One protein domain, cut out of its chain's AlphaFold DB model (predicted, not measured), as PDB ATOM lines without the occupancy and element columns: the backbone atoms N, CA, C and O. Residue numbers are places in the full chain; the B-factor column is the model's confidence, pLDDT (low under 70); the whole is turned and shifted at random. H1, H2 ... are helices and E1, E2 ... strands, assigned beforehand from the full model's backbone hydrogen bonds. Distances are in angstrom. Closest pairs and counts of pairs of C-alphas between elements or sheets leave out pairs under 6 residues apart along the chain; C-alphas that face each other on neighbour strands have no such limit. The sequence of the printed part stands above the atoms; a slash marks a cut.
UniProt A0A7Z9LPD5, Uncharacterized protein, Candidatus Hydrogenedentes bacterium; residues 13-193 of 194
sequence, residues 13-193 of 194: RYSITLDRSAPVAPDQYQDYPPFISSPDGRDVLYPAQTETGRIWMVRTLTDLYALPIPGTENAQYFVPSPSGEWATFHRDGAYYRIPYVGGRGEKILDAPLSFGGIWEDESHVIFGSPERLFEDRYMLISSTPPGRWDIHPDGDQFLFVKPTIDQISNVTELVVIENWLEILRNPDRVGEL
ATOM      1  N   ARG A  13     -18.628  -0.484  25.573       67.88
ATOM      2  CA  ARG A  13     -19.786  -1.366  25.604       67.88
ATOM      3  C   ARG A  13     -20.001  -1.921  24.212       67.88
ATOM      4  O   ARG A  13     -20.068  -1.160  23.251       67.88
ATOM      5  N   TYR A  14     -20.145  -3.230  24.121       64.56
ATOM      6  CA  TYR A  14     -20.507  -3.898  22.882       64.56
ATOM      7  C   TYR A  14     -21.402  -5.088  23.184       64.56
ATOM      8  O   TYR A  14     -21.435  -5.594  24.310       64.56
ATOM      9  N   SER A  15     -22.165  -5.502  22.178       64.19
ATOM     10  CA  SER A  15     -22.958  -6.711  22.260       64.19
ATOM     11  C   SER A  15     -22.423  -7.801  21.352       64.19
ATOM     12  O   SER A  15     -21.861  -7.565  20.283       64.19
ATOM     13  N   ILE A  16     -22.577  -9.016  21.845       67.75
ATOM     14  CA  ILE A  16     -22.196 -10.259  21.216       67.75
ATOM     15  C   ILE A  16     -23.492 -11.001  20.926       67.75
ATOM     16  O   ILE A  16     -24.206 -11.407  21.843       67.75
ATOM     17  N   THR A  17     -23.791 -11.193  19.648       68.50
ATOM     18  CA  THR A  17     -24.887 -12.069  19.236       68.50
ATOM     19  C   THR A  17     -24.444 -13.518  19.398       68.50
ATOM     20  O   THR A  17     -23.408 -13.914  18.863       68.50
ATOM     21  N   LEU A  18     -25.227 -14.309  20.124       68.44
ATOM     22  CA  LEU A  18     -25.022 -15.751  20.239       68.44
ATOM     23  C   LEU A  18     -25.654 -16.456  19.035       68.44
ATOM     24  O   LEU A  18     -26.690 -16.027  18.515       68.44
ATOM     25  N   ASP A  19     -25.017 -17.531  18.573       68.88
ATOM     26  CA  ASP A  19     -25.484 -18.284  17.411       68.88
ATOM     27  C   ASP A  19     -26.870 -18.898  17.682       68.88
ATOM     28  O   ASP A  19     -27.089 -19.585  18.680       68.88
ATOM     29  N   ARG A  20     -27.818 -18.676  16.764       65.38
ATOM     30  CA  ARG A  20     -29.179 -19.225  16.856       65.38
ATOM     31  C   ARG A  20     -29.232 -20.744  16.713       65.38
ATOM     32  O   ARG A  20     -30.230 -21.332  17.114       65.38
ATOM     33  N   SER A  21     -28.214 -21.360  16.115       67.69
ATOM     34  CA  SER A  21     -28.105 -22.818  15.984       67.69
ATOM     35  C   SER A  21     -27.679 -23.504  17.287       67.69
ATOM     36  O   SER A  21     -27.893 -24.703  17.448       67.69
ATOM     37  N   ALA A  22     -27.131 -22.738  18.232       72.38
ATOM     38  CA  ALA A  22     -26.681 -23.206  19.534       72.38
ATOM     39  C   ALA A  22     -27.159 -22.234  20.632       72.38
ATOM     40  O   ALA A  22     -26.330 -21.608  21.305       72.38
ATOM     41  N   PRO A  23     -28.489 -22.061  20.803       75.75
ATOM     42  CA  PRO A  23     -29.031 -21.176  21.825       75.75
ATOM     43  C   PRO A  23     -28.589 -21.648  23.208       75.75
ATOM     44  O   PRO A  23     -28.423 -22.848  23.442       75.75
ATOM     45  N   VAL A  24     -28.439 -20.707  24.139       77.69
ATOM     46  CA  VAL A  24     -28.104 -21.029  25.531       77.69
ATOM     47  C   VAL A  24     -29.119 -22.029  26.078       77.69
ATOM     48  O   VAL A  24     -30.330 -21.812  25.989       77.69
ATOM     49  N   ALA A  25     -28.617 -23.138  26.617       75.44
ATOM     50  CA  ALA A  25     -29.454 -24.165  27.200       75.44
ATOM     51  C   ALA A  25     -30.221 -23.576  28.390       75.44
ATOM     52  O   ALA A  25     -29.605 -22.923  29.239       75.44
ATOM     53  N   PRO A  26     -31.543 -23.802  28.487       66.25
ATOM     54  CA  PRO A  26     -32.289 -23.393  29.663       66.25
ATOM     55  C   PRO A  26     -31.686 -24.079  30.887       66.25
ATOM     56  O   PRO A  26     -31.466 -25.295  30.894       66.25
ATOM     57  N   ASP A  27     -31.396 -23.290  31.915       62.38
ATOM     58  CA  ASP A  27     -30.868 -23.845  33.145       62.38
ATOM     59  C   ASP A  27     -31.975 -24.600  33.887       62.38
ATOM     60  O   ASP A  27     -32.998 -24.031  34.275       62.38
ATOM     61  N   GLN A  28     -31.785 -25.909  34.042       57.12
ATOM     62  CA  GLN A  28     -32.706 -26.770  34.781       57.12
ATOM     63  C   GLN A  28     -32.586 -26.556  36.297       57.12
ATOM     64  O   GLN A  28     -33.517 -26.884  37.032       57.12
ATOM     65  N   TYR A  29     -31.470 -25.980  36.754       55.03
ATOM     66  CA  TYR A  29     -31.136 -25.747  38.153       55.03
ATOM     67  C   TYR A  29     -30.768 -24.275  38.292       55.03
ATOM     68  O   TYR A  29     -29.594 -23.966  38.216       55.03
ATOM     69  N   GLN A  30     -31.763 -23.390  38.452       55.22
ATOM     70  CA  GLN A  30     -31.702 -21.918  38.288       55.22
ATOM     71  C   GLN A  30     -30.563 -21.161  39.027       55.22
ATOM     72  O   GLN A  30     -30.485 -19.939  38.913       55.22
ATOM     73  N   ASP A  31     -29.696 -21.851  39.760       54.91
ATOM     74  CA  ASP A  31     -28.672 -21.350  40.668       54.91
ATOM     75  C   ASP A  31     -27.249 -21.326  40.062       54.91
ATOM     76  O   ASP A  31     -26.297 -21.047  40.793       54.91
ATOM     77  N   TYR A  32     -27.063 -21.604  38.759       55.53
ATOM     78  CA  TYR A  32     -25.745 -21.532  38.107       55.53
ATOM     79  C   TYR A  32     -25.672 -20.442  37.021       55.53
ATOM     80  O   TYR A  32     -26.578 -20.344  36.186       55.53
ATOM     81  N   PRO A  33     -24.608 -19.609  36.973       59.53
ATOM     82  CA  PRO A  33     -24.452 -18.634  35.902       59.53
ATOM     83  C   PRO A  33     -24.425 -19.345  34.539       59.53
ATOM     84  O   PRO A  33     -23.630 -20.265  34.332       59.53
ATOM     85  N   PRO A  34     -25.254 -18.920  33.567       65.56
ATOM     86  CA  PRO A  34     -25.268 -19.539  32.244       65.56
ATOM     87  C   PRO A  34     -24.042 -19.155  31.408       65.56
ATOM     88  O   PRO A  34     -23.885 -19.661  30.301       65.56
ATOM     89  N   PHE A  35     -23.189 -18.266  31.912       75.94
ATOM     90  CA  PHE A  35     -21.975 -17.840  31.245       75.94
ATOM     91  C   PHE A  35     -20.826 -17.747  32.232       75.94
ATOM     92  O   PHE A  35     -21.021 -17.330  33.372       75.94
ATOM     93  N   ILE A  36     -19.637 -18.090  31.763       78.44
ATOM     94  CA  ILE A  36     -18.409 -18.081  32.550       78.44
ATOM     95  C   ILE A  36     -17.365 -17.336  31.739       78.44
ATOM     96  O   ILE A  36     -17.252 -17.560  30.531       78.44
ATOM     97  N   SER A  37     -16.624 -16.446  32.389       79.62
ATOM     98  CA  SER A  37     -15.483 -15.791  31.751       79.62
ATOM     99  C   SER A  37     -14.283 -16.732  31.795       79.62
ATOM    100  O   SER A  37     -14.061 -17.405  32.804       79.62
ATOM    101  N   SER A  38     -13.489 -16.793  30.728       81.94
ATOM    102  CA  SER A  38     -12.191 -17.460  30.825       81.94
ATOM    103  C   SER A  38     -11.297 -16.742  31.845       81.94
ATOM    104  O   SER A  38     -11.456 -15.537  32.062       81.94
ATOM    105  N   PRO A  39     -10.326 -17.441  32.456       79.00
ATOM    106  CA  PRO A  39      -9.420 -16.821  33.425       79.00
ATOM    107  C   PRO A  39      -8.598 -15.654  32.864       79.00
ATOM    108  O   PRO A  39      -8.183 -14.773  33.613       79.00
ATOM    109  N   ASP A  40      -8.350 -15.655  31.551       79.12
ATOM    110  CA  ASP A  40      -7.643 -14.592  30.831       79.12
ATOM    111  C   ASP A  40      -8.575 -13.518  30.233       79.12
ATOM    112  O   ASP A  40      -8.091 -12.569  29.607       79.12
ATOM    113  N   GLY A  41      -9.894 -13.678  30.395       79.19
ATOM    114  CA  GLY A  41     -10.922 -12.717  29.988       79.19
ATOM    115  C   GLY A  41     -11.158 -12.627  28.494       79.19
ATOM    116  O   GLY A  41     -11.776 -11.676  28.022       79.19
ATOM    117  N   ARG A  42     -10.624 -13.572  27.719       83.56
ATOM    118  CA  ARG A  42     -10.709 -13.549  26.255       83.56
ATOM    119  C   ARG A  42     -11.864 -14.350  25.709       83.56
ATOM    120  O   ARG A  42     -12.295 -14.050  24.596       83.56
ATOM    121  N   ASP A  43     -12.375 -15.307  26.469       85.69
ATOM    122  CA  ASP A  43     -13.474 -16.153  26.050       85.69
ATOM    123  C   ASP A  43     -14.664 -16.045  26.994       85.69
ATOM    124  O   ASP A  43     -14.549 -15.802  28.195       85.69
ATOM    125  N   VAL A  44     -15.828 -16.309  26.417       84.81
ATOM    126  CA  VAL A  44     -17.054 -16.572  27.150       84.81
ATOM    127  C   VAL A  44     -17.445 -18.015  26.894       84.81
ATOM    128  O   VAL A  44     -17.591 -18.436  25.742       84.81
ATOM    129  N   LEU A  45     -17.640 -18.763  27.974       87.12
ATOM    130  CA  LEU A  45     -18.143 -20.126  27.937       87.12
ATOM    131  C   LEU A  45     -19.618 -20.144  28.298       87.12
ATOM    132  O   LEU A  45     -20.047 -19.410  29.185       87.12
ATOM    133  N   TYR A  46     -20.389 -21.005  27.644       86.19
ATOM    134  CA  TYR A  46     -21.806 -21.172  27.955       86.19
ATOM    135  C   TYR A  46     -22.314 -22.561  27.558       86.19
ATOM    136  O   TYR A  46     -21.808 -23.151  26.600       86.19
ATOM    137  N   PRO A  47     -23.329 -23.109  28.248       87.56
ATOM    138  CA  PRO A  47     -23.988 -24.319  27.804       87.56
ATOM    139  C   PRO A  47     -24.961 -23.970  26.675       87.56
ATOM    140  O   PRO A  47     -25.822 -23.107  26.836       87.56
ATOM    141  N   ALA A  48     -24.869 -24.664  25.549       87.25
ATOM    142  CA  ALA A  48     -25.822 -24.574  24.453       87.25
ATOM    143  C   ALA A  48     -26.728 -25.805  24.406       87.25
ATOM    144  O   ALA A  48     -26.301 -26.923  24.704       87.25
ATOM    145  N   GLN A  49     -27.980 -25.603  24.001       85.31
ATOM    146  CA  GLN A  49     -28.891 -26.680  23.638       85.31
ATOM    147  C   GLN A  49     -28.839 -26.870  22.121       85.31
ATOM    148  O   GLN A  49     -29.307 -26.021  21.370       85.31
ATOM    149  N   THR A  50     -28.289 -27.998  21.680       83.50
ATOM    150  CA  THR A  50     -28.225 -28.385  20.262       83.50
ATOM    151  C   THR A  50     -29.240 -29.486  19.957       83.50
ATOM    152  O   THR A  50     -29.847 -30.052  20.875       83.50
ATOM    153  N   GLU A  51     -29.388 -29.844  18.678       83.25
ATOM    154  CA  GLU A  51     -30.178 -31.009  18.246       83.25
ATOM    155  C   GLU A  51     -29.684 -32.322  18.875       83.25
ATOM    156  O   GLU A  51     -30.475 -33.222  19.144       83.25
ATOM    157  N   THR A  52     -28.381 -32.422  19.150       84.38
ATOM    158  CA  THR A  52     -27.750 -33.611  19.745       84.38
ATOM    159  C   THR A  52     -27.776 -33.635  21.273       84.38
ATOM    160  O   THR A  52     -27.418 -34.646  21.872       84.38
ATOM    161  N   GLY A  53     -28.204 -32.544  21.914       86.12
ATOM    162  CA  GLY A  53     -28.222 -32.407  23.369       86.12
ATOM    163  C   GLY A  53     -27.486 -31.167  23.870       86.12
ATOM    164  O   GLY A  53     -27.141 -30.263  23.103       86.12
ATOM    165  N   ARG A  54     -27.274 -31.115  25.188       89.50
ATOM    166  CA  ARG A  54     -26.536 -30.028  25.839       89.50
ATOM    167  C   ARG A  54     -25.039 -30.196  25.587       89.50
ATOM    168  O   ARG A  54     -24.524 -31.302  25.717       89.50
ATOM    169  N   ILE A  55     -24.334 -29.113  25.292       92.00
ATOM    170  CA  ILE A  55     -22.871 -29.103  25.159       92.00
ATOM    171  C   ILE A  55     -22.317 -27.757  25.620       92.00
ATOM    172  O   ILE A  55     -23.011 -26.746  25.511       92.00
ATOM    173  N   TRP A  56     -21.096 -27.727  26.148       92.19
ATOM    174  CA  TRP A  56     -20.432 -26.457  26.423       92.19
ATOM    175  C   TRP A  56     -19.817 -25.887  25.155       92.19
ATOM    176  O   TRP A  56     -19.234 -26.607  24.349       92.19
ATOM    177  N   MET A  57     -19.965 -24.581  24.997       91.19
ATOM    178  CA  MET A  57     -19.416 -23.802  23.902       91.19
ATOM    179  C   MET A  57     -18.393 -22.818  24.461       91.19
ATOM    180  O   MET A  57     -18.583 -22.292  25.558       91.19
ATOM    181  N   VAL A  58     -17.352 -22.536  23.686       91.12
ATOM    182  CA  VAL A  58     -16.392 -21.457  23.926       91.12
ATOM    183  C   VAL A  58     -16.499 -20.444  22.794       91.12
ATOM    184  O   VAL A  58     -16.579 -20.810  21.620       91.12
ATOM    185  N   ARG A  59     -16.527 -19.158  23.133       87.56
ATOM    186  CA  ARG A  59     -16.508 -18.067  22.160       87.56
ATOM    187  C   ARG A  59     -15.488 -17.026  22.583       87.56
ATOM    188  O   ARG A  59     -15.722 -16.311  23.556       87.56
ATOM    189  N   THR A  60     -14.429 -16.868  21.805       87.75
ATOM    190  CA  THR A  60     -13.515 -15.740  21.973       87.75
ATOM    191  C   THR A  60     -14.257 -14.433  21.698       87.75
ATOM    192  O   THR A  60     -15.070 -14.339  20.777       87.75
ATOM    193  N   LEU A  61     -14.015 -13.401  22.505       81.62
ATOM    194  CA  LEU A  61     -14.728 -12.124  22.432       81.62
ATOM    195  C   LEU A  61     -14.632 -11.482  21.039       81.62
ATOM    196  O   LEU A  61     -15.603 -10.876  20.579       81.62
ATOM    197  N   THR A  62     -13.503 -11.680  20.351       82.12
ATOM    198  CA  THR A  62     -13.228 -11.181  18.995       82.12
ATOM    199  C   THR A  62     -13.796 -12.042  17.870       82.12
ATOM    200  O   THR A  62     -13.845 -11.581  16.730       82.12
ATOM    201  N   ASP A  63     -14.217 -13.270  18.165       83.81
ATOM    202  CA  ASP A  63     -14.680 -14.216  17.156       83.81
ATOM    203  C   ASP A  63     -16.178 -14.065  16.909       83.81
ATOM    204  O   ASP A  63     -16.946 -13.683  17.788       83.81
ATOM    205  N   LEU A  64     -16.620 -14.368  15.689       78.12
ATOM    206  CA  LEU A  64     -18.037 -14.260  15.328       78.12
ATOM    207  C   LEU A  64     -18.868 -15.442  15.832       78.12
ATOM    208  O   LEU A  64     -20.048 -15.264  16.129       78.12
ATOM    209  N   TYR A  65     -18.262 -16.623  15.948       82.00
ATOM    210  CA  TYR A  65     -18.956 -17.880  16.211       82.00
ATOM    211  C   TYR A  65     -18.393 -18.566  17.451       82.00
ATOM    212  O   TYR A  65     -17.202 -18.463  17.737       82.00
ATOM    213  N   ALA A  66     -19.258 -19.274  18.172       87.12
ATOM    214  CA  ALA A  66     -18.844 -20.146  19.260       87.12
ATOM    215  C   ALA A  66     -18.499 -21.536  18.719       87.12
ATOM    216  O   ALA A  66     -19.125 -22.016  17.771       87.12
ATOM    217  N   LEU A  67     -17.540 -22.199  19.349       91.50
ATOM    218  CA  LEU A  67     -17.141 -23.562  19.029       91.50
ATOM    219  C   LEU A  67     -17.545 -24.505  20.166       91.50
ATOM    220  O   LEU A  67     -17.462 -24.113  21.330       91.50
ATOM    221  N   PRO A  68     -17.980 -25.740  19.864       93.12
ATOM    222  CA  PRO A  68     -18.226 -26.732  20.900       93.12
ATOM    223  C   PRO A  68     -16.919 -27.121  21.588       93.12
ATOM    224  O   PRO A  68     -15.875 -27.176  20.942       93.12
ATOM    225  N   ILE A  69     -17.002 -27.447  22.878       95.06
ATOM    226  CA  ILE A  69     -15.927 -28.037  23.681       95.06
ATOM    227  C   ILE A  69     -16.144 -29.559  23.676       95.06
ATOM    228  O   ILE A  69     -16.986 -30.057  24.433       95.06
ATOM    229  N   PRO A  70     -15.455 -30.337  22.819       95.75
ATOM    230  CA  PRO A  70     -15.753 -31.758  22.658       95.75
ATOM    231  C   PRO A  70     -15.505 -32.544  23.947       95.75
ATOM    232  O   PRO A  70     -14.546 -32.265  24.670       95.75
ATOM    233  N   GLY A  71     -16.341 -33.544  24.232       94.94
ATOM    234  CA  GLY A  71     -16.258 -34.333  25.467       94.94
ATOM    235  C   GLY A  71     -17.113 -33.788  26.617       94.94
ATOM    236  O   GLY A  71     -17.214 -34.443  27.660       94.94
ATOM    237  N   THR A  72     -17.759 -32.632  26.420       94.94
ATOM    238  CA  THR A  72     -18.672 -31.982  27.380       94.94
ATOM    239  C   THR A  72     -20.152 -32.232  27.071       94.94
ATOM    240  O   THR A  72     -21.032 -31.525  27.567       94.94
ATOM    241  N   GLU A  73     -20.462 -33.246  26.263       93.75
ATOM    242  CA  GLU A  73     -21.839 -33.622  25.950       93.75
ATOM    243  C   GLU A  73     -22.573 -33.967  27.250       93.75
ATOM    244  O   GLU A  73     -22.099 -34.782  28.048       93.75
ATOM    245  N   ASN A  74     -23.714 -33.315  27.470       90.62
ATOM    246  CA  ASN A  74     -24.532 -33.364  28.683       90.62
ATOM    247  C   ASN A  74     -23.803 -32.964  29.979       90.62
ATOM    248  O   ASN A  74     -24.289 -33.253  31.070       90.62
ATOM    249  N   ALA A  75     -22.663 -32.276  29.881       90.50
ATOM    250  CA  ALA A  75     -21.944 -31.788  31.047       90.50
ATOM    251  C   ALA A  75     -22.663 -30.604  31.712       90.50
ATOM    252  O   ALA A  75     -23.189 -29.687  31.067       90.50
ATOM    253  N   GLN A  76     -22.630 -30.603  33.037       86.69
ATOM    254  CA  GLN A  76     -23.179 -29.576  33.911       86.69
ATOM    255  C   GLN A  76     -22.044 -28.950  34.734       86.69
ATOM    256  O   GLN A  76     -21.030 -29.603  34.963       86.69
ATOM    257  N   TYR A  77     -22.214 -27.701  35.181       82.56
ATOM    258  CA  TYR A  77     -21.262 -27.005  36.066       82.56
ATOM    259  C   TYR A  77     -19.803 -27.053  35.579       82.56
ATOM    260  O   TYR A  77     -18.945 -27.632  36.239       82.56
ATOM    261  N   PHE A  78     -19.533 -26.489  34.398       88.19
ATOM    262  CA  PHE A  78     -18.177 -26.426  33.852       88.19
ATOM    263  C   PHE A  78     -17.377 -25.337  34.558       88.19
ATOM    264  O   PHE A  78     -17.812 -24.200  34.570       88.19
ATOM    265  N   VAL A  79     -16.220 -25.642  35.132       87.56
ATOM    266  CA  VAL A  79     -15.421 -24.671  35.892       87.56
ATOM    267  C   VAL A  79     -13.982 -24.690  35.381       87.56
ATOM    268  O   VAL A  79     -13.271 -25.663  35.663       87.56
ATOM    269  N   PRO A  80     -13.537 -23.655  34.642       89.25
ATOM    270  CA  PRO A  80     -12.149 -23.518  34.201       89.25
ATOM    271  C   PRO A  80     -11.168 -23.434  35.376       89.25
ATOM    272  O   PRO A  80     -11.489 -22.844  36.409       89.25
ATOM    273  N   SER A  81      -9.977 -24.015  35.220       88.81
ATOM    274  CA  SER A  81      -8.854 -23.820  36.142       88.81
ATOM    275  C   SER A  81      -8.305 -22.398  36.017       88.81
ATOM    276  O   SER A  81      -8.476 -21.789  34.962       88.81
ATOM    277  N   PRO A  82      -7.614 -21.854  37.034       85.31
ATOM    278  CA  PRO A  82      -7.082 -20.490  36.975       85.31
ATOM    279  C   PRO A  82      -6.092 -20.259  35.818       85.31
ATOM    280  O   PRO A  82      -6.058 -19.174  35.246       85.31
ATOM    281  N   SER A  83      -5.323 -21.276  35.425       86.94
ATOM    282  CA  SER A  83      -4.439 -21.231  34.250       86.94
ATOM    283  C   SER A  83      -5.159 -21.307  32.901       86.94
ATOM    284  O   SER A  83      -4.552 -21.012  31.872       86.94
ATOM    285  N   GLY A  84      -6.422 -21.743  32.873       87.94
ATOM    286  CA  GLY A  84      -7.148 -22.039  31.637       87.94
ATOM    287  C   GLY A  84      -6.650 -23.288  30.900       87.94
ATOM    288  O   GLY A  84      -7.031 -23.510  29.755       87.94
ATOM    289  N   GLU A  85      -5.807 -24.124  31.516       91.31
ATOM    290  CA  GLU A  85      -5.362 -25.386  30.907       91.31
ATOM    291  C   GLU A  85      -6.408 -26.497  31.054       91.31
ATOM    292  O   GLU A  85      -6.604 -27.322  30.152       91.31
ATOM    293  N   TRP A  86      -7.110 -26.506  32.185       93.00
ATOM    294  CA  TRP A  86      -8.059 -27.543  32.561       93.00
ATOM    295  C   TRP A  86      -9.423 -26.950  32.886       93.00
ATOM    296  O   TRP A  86      -9.593 -25.756  33.098       93.00
ATOM    297  N   ALA A  87     -10.417 -27.820  32.957       92.75
ATOM    298  CA  ALA A  87     -11.706 -27.517  33.542       92.75
ATOM    299  C   ALA A  87     -12.258 -28.748  34.249       92.75
ATOM    300  O   ALA A  87     -11.922 -29.883  33.897       92.75
ATOM    301  N   THR A  88     -13.126 -28.525  35.232       92.94
ATOM    302  CA  THR A  88     -13.957 -29.593  35.791       92.94
ATOM    303  C   THR A  88     -15.389 -29.477  35.323       92.94
ATOM    304  O   THR A  88     -15.842 -28.393  34.978       92.94
ATOM    305  N   PHE A  89     -16.105 -30.592  35.299       91.69
ATOM    306  CA  PHE A  89     -17.545 -30.605  35.076       91.69
ATOM    307  C   PHE A  89     -18.184 -31.805  35.767       91.69
ATOM    308  O   PHE A  89     -17.505 -32.769  36.125       91.69
ATOM    309  N   HIS A  90     -19.502 -31.768  35.921       91.25
ATOM    310  CA  HIS A  90     -20.305 -32.891  36.392       91.25
ATOM    311  C   HIS A  90     -21.065 -33.545  35.239       91.25
ATOM    312  O   HIS A  90     -21.595 -32.856  34.365       91.25
ATOM    313  N   ARG A  91     -21.113 -34.876  35.224       91.25
ATOM    314  CA  ARG A  91     -21.945 -35.654  34.304       91.25
ATOM    315  C   ARG A  91     -22.248 -37.019  34.907       91.25
ATOM    316  O   ARG A  91     -21.357 -37.660  35.457       91.25
ATOM    317  N   ASP A  92     -23.490 -37.474  34.774       90.56
ATOM    318  CA  ASP A  92     -23.911 -38.840  35.118       90.56
ATOM    319  C   ASP A  92     -23.501 -39.297  36.534       90.56
ATOM    320  O   ASP A  92     -23.124 -40.446  36.753       90.56
ATOM    321  N   GLY A  93     -23.566 -38.390  37.517       90.81
ATOM    322  CA  GLY A  93     -23.252 -38.708  38.917       90.81
ATOM    323  C   GLY A  93     -21.757 -38.780  39.238       90.81
ATOM    324  O   GLY A  93     -21.379 -39.384  40.241       90.81
ATOM    325  N   ALA A  94     -20.906 -38.174  38.411       92.81
ATOM    326  CA  ALA A  94     -19.479 -38.064  38.667       92.81
ATOM    327  C   ALA A  94     -18.914 -36.714  38.211       92.81
ATOM    328  O   ALA A  94     -19.417 -36.090  37.273       92.81
ATOM    329  N   TYR A  95     -17.829 -36.294  38.858       92.81
ATOM    330  CA  TYR A  95     -17.027 -35.156  38.427       92.81
ATOM    331  C   TYR A  95     -15.876 -35.618  37.541       92.81
ATOM    332  O   TYR A  95     -15.233 -36.642  37.795       92.81
ATOM    333  N   TYR A  96     -15.605 -34.831  36.510       94.31
ATOM    334  CA  TYR A  96     -14.562 -35.059  35.525       94.31
ATOM    335  C   TYR A  96     -13.652 -33.843  35.437       94.31
ATOM    336  O   TYR A  96     -14.093 -32.721  35.668       94.31
ATOM    337  N   ARG A  97     -12.399 -34.074  35.050       94.25
ATOM    338  CA  ARG A  97     -11.454 -33.065  34.577       94.25
ATOM    339  C   ARG A  97     -11.273 -33.225  33.071       94.25
ATOM    340  O   ARG A  97     -11.249 -34.348  32.578       94.25
ATOM    341  N   ILE A  98     -11.120 -32.138  32.332       96.06
ATOM    342  CA  ILE A  98     -10.907 -32.149  30.878       96.06
ATOM    343  C   ILE A  98      -9.983 -30.998  30.480       96.06
ATOM    344  O   ILE A  98      -9.992 -29.981  31.177       96.06
ATOM    345  N   PRO A  99      -9.189 -31.114  29.399       95.38
ATOM    346  CA  PRO A  99      -8.539 -29.940  28.830       95.38
ATOM    347  C   PRO A  99      -9.581 -28.858  28.527       95.38
ATOM    348  O   PRO A  99     -10.677 -29.178  28.065       95.38
ATOM    349  N   TYR A 100      -9.250 -27.593  28.779       89.56
ATOM    350  CA  TYR A 100     -10.196 -26.472  28.675       89.56
ATOM    351  C   TYR A 100     -10.895 -26.384  27.306       89.56
ATOM    352  O   TYR A 100     -12.105 -26.188  27.230       89.56
ATOM    353  N   VAL A 101     -10.151 -26.631  26.223       89.69
ATOM    354  CA  VAL A 101     -10.660 -26.638  24.836       89.69
ATOM    355  C   VAL A 101     -11.344 -27.951  24.427       89.69
ATOM    356  O   VAL A 101     -11.755 -28.119  23.280       89.69
ATOM    357  N   GLY A 102     -11.479 -28.892  25.361       93.25
ATOM    358  CA  GLY A 102     -12.101 -30.191  25.159       93.25
ATOM    359  C   GLY A 102     -11.115 -31.305  24.815       93.25
ATOM    360  O   GLY A 102      -9.903 -31.118  24.709       93.25
ATOM    361  N   GLY A 103     -11.651 -32.515  24.682       93.38
ATOM    362  CA  GLY A 103     -10.876 -33.735  24.486       93.38
ATOM    363  C   GLY A 103     -11.375 -34.871  25.370       93.38
ATOM    364  O   GLY A 103     -12.572 -35.034  25.601       93.38
ATOM    365  N   ARG A 104     -10.452 -35.703  25.855       94.06
ATOM    366  CA  ARG A 104     -10.809 -36.838  26.707       94.06
ATOM    367  C   ARG A 104     -10.945 -36.387  28.159       94.06
ATOM    368  O   ARG A 104      -9.954 -36.025  28.782       94.06
ATOM    369  N   GLY A 105     -12.160 -36.474  28.694       93.62
ATOM    370  CA  GLY A 105     -12.413 -36.279  30.119       93.62
ATOM    371  C   GLY A 105     -11.859 -37.423  30.977       93.62
ATOM    372  O   GLY A 105     -11.973 -38.602  30.629       93.62
ATOM    373  N   GLU A 106     -11.289 -37.068  32.121       95.06
ATOM    374  CA  GLU A 106     -10.779 -37.952  33.164       95.06
ATOM    375  C   GLU A 106     -11.730 -37.905  34.358       95.06
ATOM    376  O   GLU A 106     -11.992 -36.833  34.898       95.06
ATOM    377  N   LYS A 107     -12.269 -39.051  34.782       95.00
ATOM    378  CA  LYS A 107     -13.142 -39.092  35.959       95.00
ATOM    379  C   LYS A 107     -12.311 -38.839  37.219       95.00
ATOM    380  O   LYS A 107     -11.341 -39.555  37.452       95.00
ATOM    381  N   ILE A 108     -12.713 -37.857  38.020       92.00
ATOM    382  CA  ILE A 108     -12.063 -37.495  39.283       92.00
ATOM    383  C   ILE A 108     -12.681 -38.300  40.427       92.00
ATOM    384  O   ILE A 108     -11.967 -38.967  41.171       92.00
ATOM    385  N   LEU A 109     -14.012 -38.244  40.565       92.00
ATOM    386  CA  LEU A 109     -14.732 -38.881  41.668       92.00
ATOM    387  C   LEU A 109     -16.208 -39.129  41.331       92.00
ATOM    388  O   LEU A 109     -16.825 -38.360  40.594       92.00
ATOM    389  N   ASP A 110     -16.776 -40.192  41.898       93.81
ATOM    390  CA  ASP A 110     -18.211 -40.480  41.842       93.81
ATOM    391  C   ASP A 110     -18.923 -39.725  42.979       93.81
ATOM    392  O   ASP A 110     -18.624 -39.943  44.154       93.81
ATOM    393  N   ALA A 111     -19.845 -38.821  42.639       88.69
ATOM    394  CA  ALA A 111     -20.641 -38.057  43.599       88.69
ATOM    395  C   ALA A 111     -21.917 -37.481  42.959       88.69
ATOM    396  O   ALA A 111     -21.911 -37.076  41.787       88.69
ATOM    397  N   PRO A 112     -23.019 -37.382  43.730       86.38
ATOM    398  CA  PRO A 112     -24.204 -36.681  43.269       86.38
ATOM    399  C   PRO A 112     -23.864 -35.228  42.938       86.38
ATOM    400  O   PRO A 112     -22.929 -34.647  43.492       86.38
ATOM    401  N   LEU A 113     -24.648 -34.653  42.033       76.81
ATOM    402  CA  LEU A 113     -24.494 -33.261  41.652       76.81
ATOM    403  C   LEU A 113     -24.660 -32.357  42.883       76.81
ATOM    404  O   LEU A 113     -25.710 -32.367  43.526       76.81
ATOM    405  N   SER A 114     -23.622 -31.589  43.197       70.44
ATOM    406  CA  SER A 114     -23.655 -30.473  44.143       70.44
ATOM    407  C   SER A 114     -23.495 -29.153  43.380       70.44
ATOM    408  O   SER A 114     -23.369 -29.156  42.152       70.44
ATOM    409  N   PHE A 115     -23.479 -28.028  44.095       65.38
ATOM    410  CA  PHE A 115     -23.028 -26.760  43.520       65.38
ATOM    411  C   PHE A 115     -21.603 -26.946  42.948       65.38
ATOM    412  O   PHE A 115     -20.885 -27.869  43.343       65.38
ATOM    413  N   GLY A 116     -21.238 -26.150  41.937       64.44
ATOM    414  CA  GLY A 116     -20.024 -26.353  41.131       64.44
ATOM    415  C   GLY A 116     -18.723 -26.502  41.936       64.44
ATOM    416  O   GLY A 116     -18.656 -26.180  43.118       64.44
ATOM    417  N   GLY A 117     -17.667 -26.997  41.285       73.00
ATOM    418  CA  GLY A 117     -16.338 -27.075  41.899       73.00
ATOM    419  C   GLY A 117     -15.682 -25.701  42.038       73.00
ATOM    420  O   GLY A 117     -15.924 -24.813  41.226       73.00
ATOM    421  N   ILE A 118     -14.828 -25.532  43.043       76.12
ATOM    422  CA  ILE A 118     -13.947 -24.367  43.184       76.12
ATOM    423  C   ILE A 118     -12.509 -24.866  43.122       76.12
ATOM    424  O   ILE A 118     -12.128 -25.754  43.884       76.12
ATOM    425  N   TRP A 119     -11.716 -24.299  42.217       79.88
ATOM    426  CA  TRP A 119     -10.276 -24.535  42.182       79.88
ATOM    427  C   TRP A 119      -9.614 -23.772  43.334       79.88
ATOM    428  O   TRP A 119      -9.738 -22.552  43.421       79.88
ATOM    429  N   GLU A 120      -8.938 -24.492  44.227       80.56
ATOM    430  CA  GLU A 120      -8.081 -23.904  45.266       80.56
ATOM    431  C   GLU A 120      -6.717 -23.516  44.671       80.56
ATOM    432  O   GLU A 120      -6.171 -22.457  44.973       80.56
ATOM    433  N   ASP A 121      -6.209 -24.358  43.771       82.31
ATOM    434  CA  ASP A 121      -5.023 -24.143  42.942       82.31
ATOM    435  C   ASP A 121      -5.141 -24.971  41.648       82.31
ATOM    436  O   ASP A 121      -6.182 -25.563  41.392       82.31
ATOM    437  N   GLU A 122      -4.094 -25.051  40.822       84.06
ATOM    438  CA  GLU A 122      -4.099 -25.797  39.545       84.06
ATOM    439  C   GLU A 122      -4.318 -27.317  39.662       84.06
ATOM    440  O   GLU A 122      -4.531 -28.012  38.666       84.06
ATOM    441  N   SER A 123      -4.224 -27.864  40.869       82.81
ATOM    442  CA  SER A 123      -4.265 -29.298  41.145       82.81
ATOM    443  C   SER A 123      -5.376 -29.717  42.105       82.81
ATOM    444  O   SER A 123      -5.786 -30.880  42.072       82.81
ATOM    445  N   HIS A 124      -5.899 -28.792  42.908       82.06
ATOM    446  CA  HIS A 124      -6.908 -29.072  43.922       82.06
ATOM    447  C   HIS A 124      -8.243 -28.414  43.581       82.06
ATOM    448  O   HIS A 124      -8.341 -27.201  43.391       82.06
ATOM    449  N   VAL A 125      -9.294 -29.238  43.545       83.31
ATOM    450  CA  VAL A 125     -10.678 -28.796  43.355       83.31
ATOM    451  C   VAL A 125     -11.508 -29.251  44.536       83.31
ATOM    452  O   VAL A 125     -11.535 -30.434  44.879       83.31
ATOM    453  N   ILE A 126     -12.206 -28.300  45.135       82.00
ATOM    454  CA  ILE A 126     -13.133 -28.528  46.228       82.00
ATOM    455  C   ILE A 126     -14.535 -28.597  45.628       82.00
ATOM    456  O   ILE A 126     -14.987 -27.663  44.968       82.00
ATOM    457  N   PHE A 127     -15.229 -29.710  45.859       80.31
ATOM    458  CA  PHE A 127     -16.628 -29.893  45.472       80.31
ATOM    459  C   PHE A 127     -17.501 -29.912  46.721       80.31
ATOM    460  O   PHE A 127     -17.175 -30.589  47.698       80.31
ATOM    461  N   GLY A 128     -18.627 -29.205  46.689       70.44
ATOM    462  CA  GLY A 128     -19.559 -29.199  47.806       70.44
ATOM    463  C   GLY A 128     -20.602 -28.098  47.711       70.44
ATOM    464  O   GLY A 128     -20.605 -27.281  46.793       70.44
ATOM    465  N   SER A 129     -21.492 -28.080  48.696       67.81
ATOM    466  CA  SER A 129     -22.496 -27.030  48.811       67.81
ATOM    467  C   SER A 129     -21.898 -25.826  49.539       67.81
ATOM    468  O   SER A 129     -21.331 -26.017  50.617       67.81
ATOM    469  N   PRO A 130     -22.024 -24.600  49.004       63.31
ATOM    470  CA  PRO A 130     -21.537 -23.410  49.680       63.31
ATOM    471  C   PRO A 130     -22.249 -23.238  51.023       63.31
ATOM    472  O   PRO A 130     -23.465 -23.420  51.136       63.31
ATOM    473  N   GLU A 131     -21.487 -22.854  52.042       63.53
ATOM    474  CA  GLU A 131     -22.046 -22.416  53.314       63.53
ATOM    475  C   GLU A 131     -22.457 -20.945  53.201       63.53
ATOM    476  O   GLU A 131     -21.711 -20.093  52.712       63.53
ATOM    477  N   ARG A 132     -23.676 -20.627  53.641       63.56
ATOM    478  CA  ARG A 132     -24.175 -19.253  53.634       63.56
ATOM    479  C   ARG A 132     -23.448 -18.436  54.702       63.56
ATOM    480  O   ARG A 132     -23.757 -18.557  55.881       63.56
ATOM    481  N   LEU A 133     -22.544 -17.556  54.274       49.47
ATOM    482  CA  LEU A 133     -21.797 -16.671  55.177       49.47
ATOM    483  C   LEU A 133     -22.533 -15.360  55.507       49.47
ATOM    484  O   LEU A 133     -22.350 -14.817  56.594       49.47
ATOM    485  N   PHE A 134     -23.382 -14.858  54.600       48.09
ATOM    486  CA  PHE A 134     -24.131 -13.610  54.790       48.09
ATOM    487  C   PHE A 134     -25.563 -13.702  54.253       48.09
ATOM    488  O   PHE A 134     -25.850 -14.425  53.298       48.09
ATOM    489  N   GLU A 135     -26.450 -12.914  54.857       52.44
ATOM    490  CA  GLU A 135     -27.812 -12.647  54.402       52.44
ATOM    491  C   GLU A 135     -27.920 -11.159  54.067       52.44
ATOM    492  O   GLU A 135     -27.894 -10.325  54.968       52.44
ATOM    493  N   ASP A 136     -28.004 -10.815  52.779       43.12
ATOM    494  CA  ASP A 136     -28.199  -9.427  52.344       43.12
ATOM    495  C   ASP A 136     -29.579  -9.231  51.695       43.12
ATOM    496  O   ASP A 136     -30.165 -10.149  51.108       43.12
ATOM    497  N   ARG A 137     -30.097  -8.000  51.772       42.38
ATOM    498  CA  ARG A 137     -31.399  -7.562  51.242       42.38
ATOM    499  C   ARG A 137     -31.501  -7.647  49.717       42.38
ATOM    500  O   ARG A 137     -32.599  -7.511  49.186       42.38
ATOM    501  N   TYR A 138     -30.399  -7.914  49.018       40.88
ATOM    502  CA  TYR A 138     -30.379  -8.170  47.575       40.88
ATOM    503  C   TYR A 138     -30.750  -9.608  47.189       40.88
ATOM    504  O   TYR A 138     -30.918  -9.886  46.006       40.88
ATOM    505  N   MET A 139     -30.962 -10.509  48.157       41.12
ATOM    506  CA  MET A 139     -31.569 -11.819  47.879       41.12
ATOM    507  C   MET A 139     -33.102 -11.774  47.746       41.12
ATOM    508  O   MET A 139     -33.742 -12.801  47.533       41.12
ATOM    509  N   LEU A 140     -33.712 -10.595  47.891       37.06
ATOM    510  CA  LEU A 140     -35.162 -10.418  47.942       37.06
ATOM    511  C   LEU A 140     -35.744 -10.030  46.578       37.06
ATOM    512  O   LEU A 140     -36.406  -9.007  46.446       37.06
ATOM    513  N   ILE A 141     -35.537 -10.861  45.560       39.62
ATOM    514  CA  ILE A 141     -36.517 -10.983  44.475       39.62
ATOM    515  C   ILE A 141     -36.555 -12.435  44.017       39.62
ATOM    516  O   ILE A 141     -35.764 -12.900  43.199       39.62
ATOM    517  N   SER A 142     -37.507 -13.153  44.608       45.41
ATOM    518  CA  SER A 142     -37.928 -14.499  44.245       45.41
ATOM    519  C   SER A 142     -38.336 -14.552  42.767       45.41
ATOM    520  O   SER A 142     -39.475 -14.244  42.421       45.41
ATOM    521  N   SER A 143     -37.368 -14.877  41.913       43.47
ATOM    522  CA  SER A 143     -37.474 -15.375  40.526       43.47
ATOM    523  C   SER A 143     -36.120 -15.302  39.804       43.47
ATOM    524  O   SER A 143     -35.963 -15.877  38.728       43.47
ATOM    525  N   THR A 144     -35.131 -14.606  40.380       40.72
ATOM    526  CA  THR A 144     -33.768 -14.513  39.844       40.72
ATOM    527  C   THR A 144     -32.786 -14.974  40.915       40.72
ATOM    528  O   THR A 144     -32.581 -14.241  41.883       40.72
ATOM    529  N   PRO A 145     -32.195 -16.170  40.787       40.25
ATOM    530  CA  PRO A 145     -31.210 -16.615  41.763       40.25
ATOM    531  C   PRO A 145     -29.978 -15.703  41.792       40.25
ATOM    532  O   PRO A 145     -29.662 -15.061  40.779       40.25
ATOM    533  N   PRO A 146     -29.304 -15.589  42.951       41.50
ATOM    534  CA  PRO A 146     -28.040 -14.868  43.053       41.50
ATOM    535  C   PRO A 146     -27.009 -15.468  42.080       41.50
ATOM    536  O   PRO A 146     -26.987 -16.677  41.886       41.50
ATOM    537  N   GLY A 147     -26.155 -14.635  41.468       49.59
ATOM    538  CA  GLY A 147     -25.052 -15.118  40.616       49.59
ATOM    539  C   GLY A 147     -25.238 -14.989  39.100       49.59
ATOM    540  O   GLY A 147     -24.631 -15.734  38.347       49.59
ATOM    541  N   ARG A 148     -26.033 -14.033  38.600       52.47
ATOM    542  CA  ARG A 148     -26.079 -13.723  37.147       52.47
ATOM    543  C   ARG A 148     -24.957 -12.822  36.649       52.47
ATOM    544  O   ARG A 148     -25.023 -12.296  35.534       52.47
ATOM    545  N   TRP A 149     -23.978 -12.602  37.502       54.59
ATOM    546  CA  TRP A 149     -22.825 -11.791  37.219       54.59
ATOM    547  C   TRP A 149     -21.582 -12.516  37.682       54.59
ATOM    548  O   TRP A 149     -21.614 -13.226  38.684       54.59
ATOM    549  N   ASP A 150     -20.517 -12.337  36.924       57.56
ATOM    550  CA  ASP A 150     -19.209 -12.898  37.212       57.56
ATOM    551  C   ASP A 150     -18.208 -11.750  37.166       57.56
ATOM    552  O   ASP A 150     -18.297 -10.909  36.272       57.56
ATOM    553  N   ILE A 151     -17.321 -11.656  38.151       57.88
ATOM    554  CA  ILE A 151     -16.274 -10.630  38.169       57.88
ATOM    555  C   ILE A 151     -15.025 -11.299  37.631       57.88
ATOM    556  O   ILE A 151     -14.554 -12.288  38.186       57.88
ATOM    557  N   HIS A 152     -14.486 -10.747  36.555       61.03
ATOM    558  CA  HIS A 152     -13.271 -11.267  35.958       61.03
ATOM    559  C   HIS A 152     -12.091 -11.160  36.952       61.03
ATOM    560  O   HIS A 152     -12.037 -10.184  37.710       61.03
ATOM    561  N   PRO A 153     -11.129 -12.107  36.964       53.47
ATOM    562  CA  PRO A 153     -10.024 -12.116  37.931       53.47
ATOM    563  C   PRO A 153      -9.178 -10.833  37.995       53.47
ATOM    564  O   PRO A 153      -8.573 -10.563  39.032       53.47
ATOM    565  N   ASP A 154      -9.133 -10.027  36.927       59.00
ATOM    566  CA  ASP A 154      -8.435  -8.728  36.923       59.00
ATOM    567  C   ASP A 154      -9.205  -7.587  37.622       59.00
ATOM    568  O   ASP A 154      -8.617  -6.545  37.910       59.00
ATOM    569  N   GLY A 155     -10.496  -7.771  37.920       63.09
ATOM    570  CA  GLY A 155     -11.380  -6.771  38.529       63.09
ATOM    571  C   GLY A 155     -11.871  -5.650  37.595       63.09
ATOM    572  O   GLY A 155     -12.715  -4.844  38.001       63.09
ATOM    573  N   ASP A 156     -11.399  -5.606  36.348       60.00
ATOM    574  CA  ASP A 156     -11.712  -4.568  35.359       60.00
ATOM    575  C   ASP A 156     -12.924  -4.922  34.484       60.00
ATOM    576  O   ASP A 156     -13.513  -4.041  33.839       60.00
ATOM    577  N   GLN A 157     -13.326  -6.194  34.481       63.28
ATOM    578  CA  GLN A 157     -14.470  -6.696  33.728       63.28
ATOM    579  C   GLN A 157     -15.454  -7.415  34.647       63.28
ATOM    580  O   GLN A 157     -15.083  -8.054  35.632       63.28
ATOM    581  N   PHE A 158     -16.733  -7.329  34.308       63.94
ATOM    582  CA  PHE A 158     -17.736  -8.205  34.884       63.94
ATOM    583  C   PHE A 158     -18.747  -8.589  33.812       63.94
ATOM    584  O   PHE A 158     -19.115  -7.783  32.952       63.94
ATOM    585  N   LEU A 159     -19.197  -9.831  33.869       61.41
ATOM    586  CA  LEU A 159     -20.289 -10.325  33.060       61.41
ATOM    587  C   LEU A 159     -21.598 -10.038  33.780       61.41
ATOM    588  O   LEU A 159     -21.666 -10.174  34.996       61.41
ATOM    589  N   PHE A 160     -22.649  -9.657  33.059       60.19
ATOM    590  CA  PHE A 160     -23.980  -9.507  33.644       60.19
ATOM    591  C   PHE A 160     -25.047  -9.978  32.668       60.19
ATOM    592  O   PHE A 160     -25.227  -9.412  31.588       60.19
ATOM    593  N   VAL A 161     -25.812 -10.988  33.071       56.06
ATOM    594  CA  VAL A 161     -26.987 -11.423  32.318       56.06
ATOM    595  C   VAL A 161     -28.158 -10.545  32.720       56.06
ATOM    596  O   VAL A 161     -28.735 -10.722  33.792       56.06
ATOM    597  N   LYS A 162     -28.541  -9.613  31.845       49.53
ATOM    598  CA  LYS A 162     -29.735  -8.790  32.042       49.53
ATOM    599  C   LYS A 162     -30.985  -9.577  31.625       49.53
ATOM    600  O   LYS A 162     -31.184  -9.759  30.426       49.53
ATOM    601  N   PRO A 163     -31.853 -10.025  32.555       48.41
ATOM    602  CA  PRO A 163     -33.134 -10.589  32.159       48.41
ATOM    603  C   PRO A 163     -34.009  -9.484  31.560       48.41
ATOM    604  O   PRO A 163     -34.287  -8.473  32.205       48.41
ATOM    605  N   THR A 164     -34.470  -9.674  30.329       46.88
ATOM    606  CA  THR A 164     -35.727  -9.067  29.887       46.88
ATOM    607  C   THR A 164     -36.862  -9.860  30.518       46.88
ATOM    608  O   THR A 164     -36.813 -11.085  30.567       46.88
ATOM    609  N   ILE A 165     -37.814  -9.142  31.108       40.19
ATOM    610  CA  ILE A 165     -38.916  -9.691  31.900       40.19
ATOM    611  C   ILE A 165     -39.627 -10.797  31.102       40.19
ATOM    612  O   ILE A 165     -39.945 -10.600  29.934       40.19
ATOM    613  N   ASP A 166     -39.842 -11.925  31.783       43.44
ATOM    614  CA  ASP A 166     -40.464 -13.181  31.342       43.44
ATOM    615  C   ASP A 166     -39.567 -14.153  30.545       43.44
ATOM    616  O   ASP A 166     -39.437 -14.090  29.330       43.44
ATOM    617  N   GLN A 167     -39.031 -15.134  31.286       45.97
ATOM    618  CA  GLN A 167     -38.253 -16.306  30.854       45.97
ATOM    619  C   GLN A 167     -36.838 -16.045  30.300       45.97
ATOM    620  O   GLN A 167     -36.624 -15.361  29.308       45.97
ATOM    621  N   ILE A 168     -35.850 -16.733  30.887       50.47
ATOM    622  CA  ILE A 168     -34.528 -16.974  30.274       50.47
ATOM    623  C   ILE A 168     -34.670 -18.032  29.162       50.47
ATOM    624  O   ILE A 168     -33.946 -19.022  29.122       50.47
ATOM    625  N   SER A 169     -35.673 -17.913  28.301       52.19
ATOM    626  CA  SER A 169     -35.752 -18.723  27.095       52.19
ATOM    627  C   SER A 169     -35.181 -17.871  25.967       52.19
ATOM    628  O   SER A 169     -35.672 -16.783  25.686       52.19
ATOM    629  N   ASN A 170     -34.115 -18.363  25.329       55.97
ATOM    630  CA  ASN A 170     -33.454 -17.728  24.182       55.97
ATOM    631  C   ASN A 170     -32.608 -16.486  24.518       55.97
ATOM    632  O   ASN A 170     -32.840 -15.404  23.979       55.97
ATOM    633  N   VAL A 171     -31.573 -16.634  25.353       60.47
ATOM    634  CA  VAL A 171     -30.516 -15.609  25.404       60.47
ATOM    635  C   VAL A 171     -29.799 -15.608  24.053       60.47
ATOM    636  O   VAL A 171     -29.099 -16.560  23.717       60.47
ATOM    637  N   THR A 172     -30.015 -14.559  23.263       61.25
ATOM    638  CA  THR A 172     -29.394 -14.385  21.940       61.25
ATOM    639  C   THR A 172     -28.336 -13.291  21.921       61.25
ATOM    640  O   THR A 172     -27.700 -13.081  20.894       61.25
ATOM    641  N   GLU A 173     -28.169 -12.570  23.027       63.25
ATOM    642  CA  GLU A 173     -27.267 -11.431  23.124       63.25
ATOM    643  C   GLU A 173     -26.571 -11.420  24.485       63.25
ATOM    644  O   GLU A 173     -27.205 -11.574  25.529       63.25
ATOM    645  N   LEU A 174     -25.260 -11.212  24.451       67.44
ATOM    646  CA  LEU A 174     -24.412 -10.971  25.604       67.44
ATOM    647  C   LEU A 174     -23.879  -9.540  25.519       67.44
ATOM    648  O   LEU A 174     -23.347  -9.143  24.488       67.44
ATOM    649  N   VAL A 175     -24.011  -8.755  26.584       67.56
ATOM    650  CA  VAL A 175     -23.488  -7.382  26.629       67.56
ATOM    651  C   VAL A 175     -22.248  -7.357  27.507       67.56
ATOM    652  O   VAL A 175     -22.321  -7.726  28.678       67.56
ATOM    653  N   VAL A 176     -21.133  -6.889  26.951       68.88
ATOM    654  CA  VAL A 176     -19.857  -6.747  27.661       68.88
ATOM    655  C   VAL A 176     -19.593  -5.266  27.924       68.88
ATOM    656  O   VAL A 176     -19.785  -4.428  27.037       68.88
ATOM    657  N   ILE A 177     -19.183  -4.943  29.155       65.94
ATOM    658  CA  ILE A 177     -18.810  -3.591  29.585       65.94
ATOM    659  C   ILE A 177     -17.381  -3.633  30.131       65.94
ATOM    660  O   ILE A 177     -17.122  -4.263  31.153       65.94
ATOM    661  N   GLU A 178     -16.465  -2.928  29.476       66.75
ATOM    662  CA  GLU A 178     -15.070  -2.790  29.907       66.75
ATOM    663  C   GLU A 178     -14.867  -1.456  30.640       66.75
ATOM    664  O   GLU A 178     -15.448  -0.439  30.248       66.75
ATOM    665  N   ASN A 179     -13.990  -1.436  31.654       65.94
ATOM    666  CA  ASN A 179     -13.651  -0.249  32.460       65.94
ATOM    667  C   ASN A 179     -14.845   0.314  33.259       65.94
ATOM    668  O   ASN A 179     -15.009   1.523  33.425       65.94
ATOM    669  N   TRP A 180     -15.701  -0.569  33.771       64.44
ATOM    670  CA  TRP A 180     -16.962  -0.208  34.421       64.44
ATOM    671  C   TRP A 180     -16.809   0.629  35.703       64.44
ATOM    672  O   TRP A 180     -17.753   1.316  36.090       64.44
ATOM    673  N   LEU A 181     -15.646   0.616  36.366       64.06
ATOM    674  CA  LEU A 181     -15.395   1.453  37.546       64.06
ATOM    675  C   LEU A 181     -15.569   2.950  37.243       64.06
ATOM    676  O   LEU A 181     -15.911   3.717  38.143       64.06
ATOM    677  N   GLU A 182     -15.416   3.359  35.982       63.53
ATOM    678  CA  GLU A 182     -15.746   4.712  35.528       63.53
ATOM    679  C   GLU A 182     -17.245   5.031  35.652       63.53
ATOM    680  O   GLU A 182     -17.605   6.173  35.924       63.53
ATOM    681  N   ILE A 183     -18.128   4.032  35.542       58.94
ATOM    682  CA  ILE A 183     -19.578   4.189  35.745       58.94
ATOM    683  C   ILE A 183     -19.886   4.471  37.217       58.94
ATOM    684  O   ILE A 183     -20.682   5.356  37.520       58.94
ATOM    685  N   LEU A 184     -19.245   3.751  38.145       61.88
ATOM    686  CA  LEU A 184     -19.432   4.006  39.578       61.88
ATOM    687  C   LEU A 184     -18.874   5.363  40.000       61.88
ATOM    688  O   LEU A 184     -19.430   6.023  40.875       61.88
ATOM    689  N   ARG A 185     -17.750   5.760  39.402       62.62
ATOM    690  CA  ARG A 185     -17.078   7.025  39.710       62.62
ATOM    691  C   ARG A 185     -17.761   8.219  39.045       62.62
ATOM    692  O   ARG A 185     -17.623   9.328  39.553       62.62
ATOM    693  N   ASN A 186     -18.484   8.006  37.944       64.31
ATOM    694  CA  ASN A 186     -19.140   9.063  37.184       64.31
ATOM    695  C   ASN A 186     -20.507   8.606  36.620       64.31
ATOM    696  O   ASN A 186     -20.635   8.321  35.425       64.31
ATOM    697  N   PRO A 187     -21.545   8.524  37.476       59.03
ATOM    698  CA  PRO A 187     -22.837   7.923  37.128       59.03
ATOM    699  C   PRO A 187     -23.593   8.641  35.998       59.03
ATOM    700  O   PRO A 187     -24.439   8.030  35.346       59.03
ATOM    701  N   ASP A 188     -23.262   9.897  35.689       59.56
ATOM    702  CA  ASP A 188     -23.879  10.645  34.584       59.56
ATOM    703  C   ASP A 188     -23.462  10.112  33.197       59.56
ATOM    704  O   ASP A 188     -24.197  10.266  32.217       59.56
ATOM    705  N   ARG A 189     -22.332   9.389  33.107       57.00
ATOM    706  CA  ARG A 189     -21.868   8.735  31.867       57.00
ATOM    707  C   ARG A 189     -22.704   7.529  31.452       57.00
ATOM    708  O   ARG A 189     -22.572   7.042  30.333       57.00
ATOM    709  N   VAL A 190     -23.632   7.079  32.298       50.50
ATOM    710  CA  VAL A 190     -24.602   6.030  31.945       50.50
ATOM    711  C   VAL A 190     -25.469   6.446  30.746       50.50
ATOM    712  O   VAL A 190     -25.906   5.589  29.979       50.50
ATOM    713  N   GLY A 191     -25.682   7.750  30.530       52.25
ATOM    714  CA  GLY A 191     -26.416   8.272  29.371       52.25
ATOM    715  C   GLY A 191     -25.713   8.074  28.023       52.25
ATOM    716  O   GLY A 191     -26.388   8.030  26.996       52.25
ATOM    717  N   GLU A 192     -24.389   7.901  28.023       47.09
ATOM    718  CA  GLU A 192     -23.565   7.672  26.824       47.09
ATOM    719  C   GLU A 192     -23.597   6.200  26.366       47.09
ATOM    720  O   GLU A 192     -23.101   5.867  25.295       47.09
ATOM    721  N   LEU A 193     -24.217   5.316  27.157       47.62
ATOM    722  CA  LEU A 193     -24.316   3.873  26.915       47.62
ATOM    723  C   LEU A 193     -25.573   3.459  26.123       47.62
ATOM    724  O   LEU A 193     -25.989   2.302  26.225       47.62
TER     725      LEU A 193
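AT A GLANCE: This is residues 13 to 193 of the 194 residues of an uncharacterized protein of Candidatus Hydrogenedentes bacterium (UniProt A0A7Z9LPD5). With little regular structure, three small antiparallel sheets make a row: meander E4-E5-E6-E7, hairpin E2-E3, then E1-E10-E9-E8, with H1 and H2 at the far end. The printed part has 181 residues, 68 in named elements, mostly strand, ordered E1 to E10, H1, H2. It is compact, with a radius of gyration of the C-alphas of 16.7 A, spanning 51 by 40 by 33 A.

IN THESE COORDINATES: E1, residues 13 to 17, begins at C-alpha 13 (-19.786, -1.366, 25.604). E2 to E10 are, in order, residues 43 to 50, 53 to 60, 76 to 80, 86 to 91, 94 to 99, 106 to 110, 149 to 151, 157 to 160 and 173 to 178; E3 is 22.3 A long. H1 is 181 to 185; H2, 187 to 193, ends at C-alpha 193 (-24.316, 3.873, 26.915).

HOW THE PARTS SIT: Antiparallel E1 and E10 have N 16 and O 174 2.8 A apart; E10 and E9 meet only at a point. E2 and E4 are near each other. H2 has 0 of 3 O i to N i+4 pairs within hydrogen-bond range, but 4 of 4 to N i+3.

THE WHOLE: The printed part has no cut. Residues 129 to 193, among others, have pLDDT under 70.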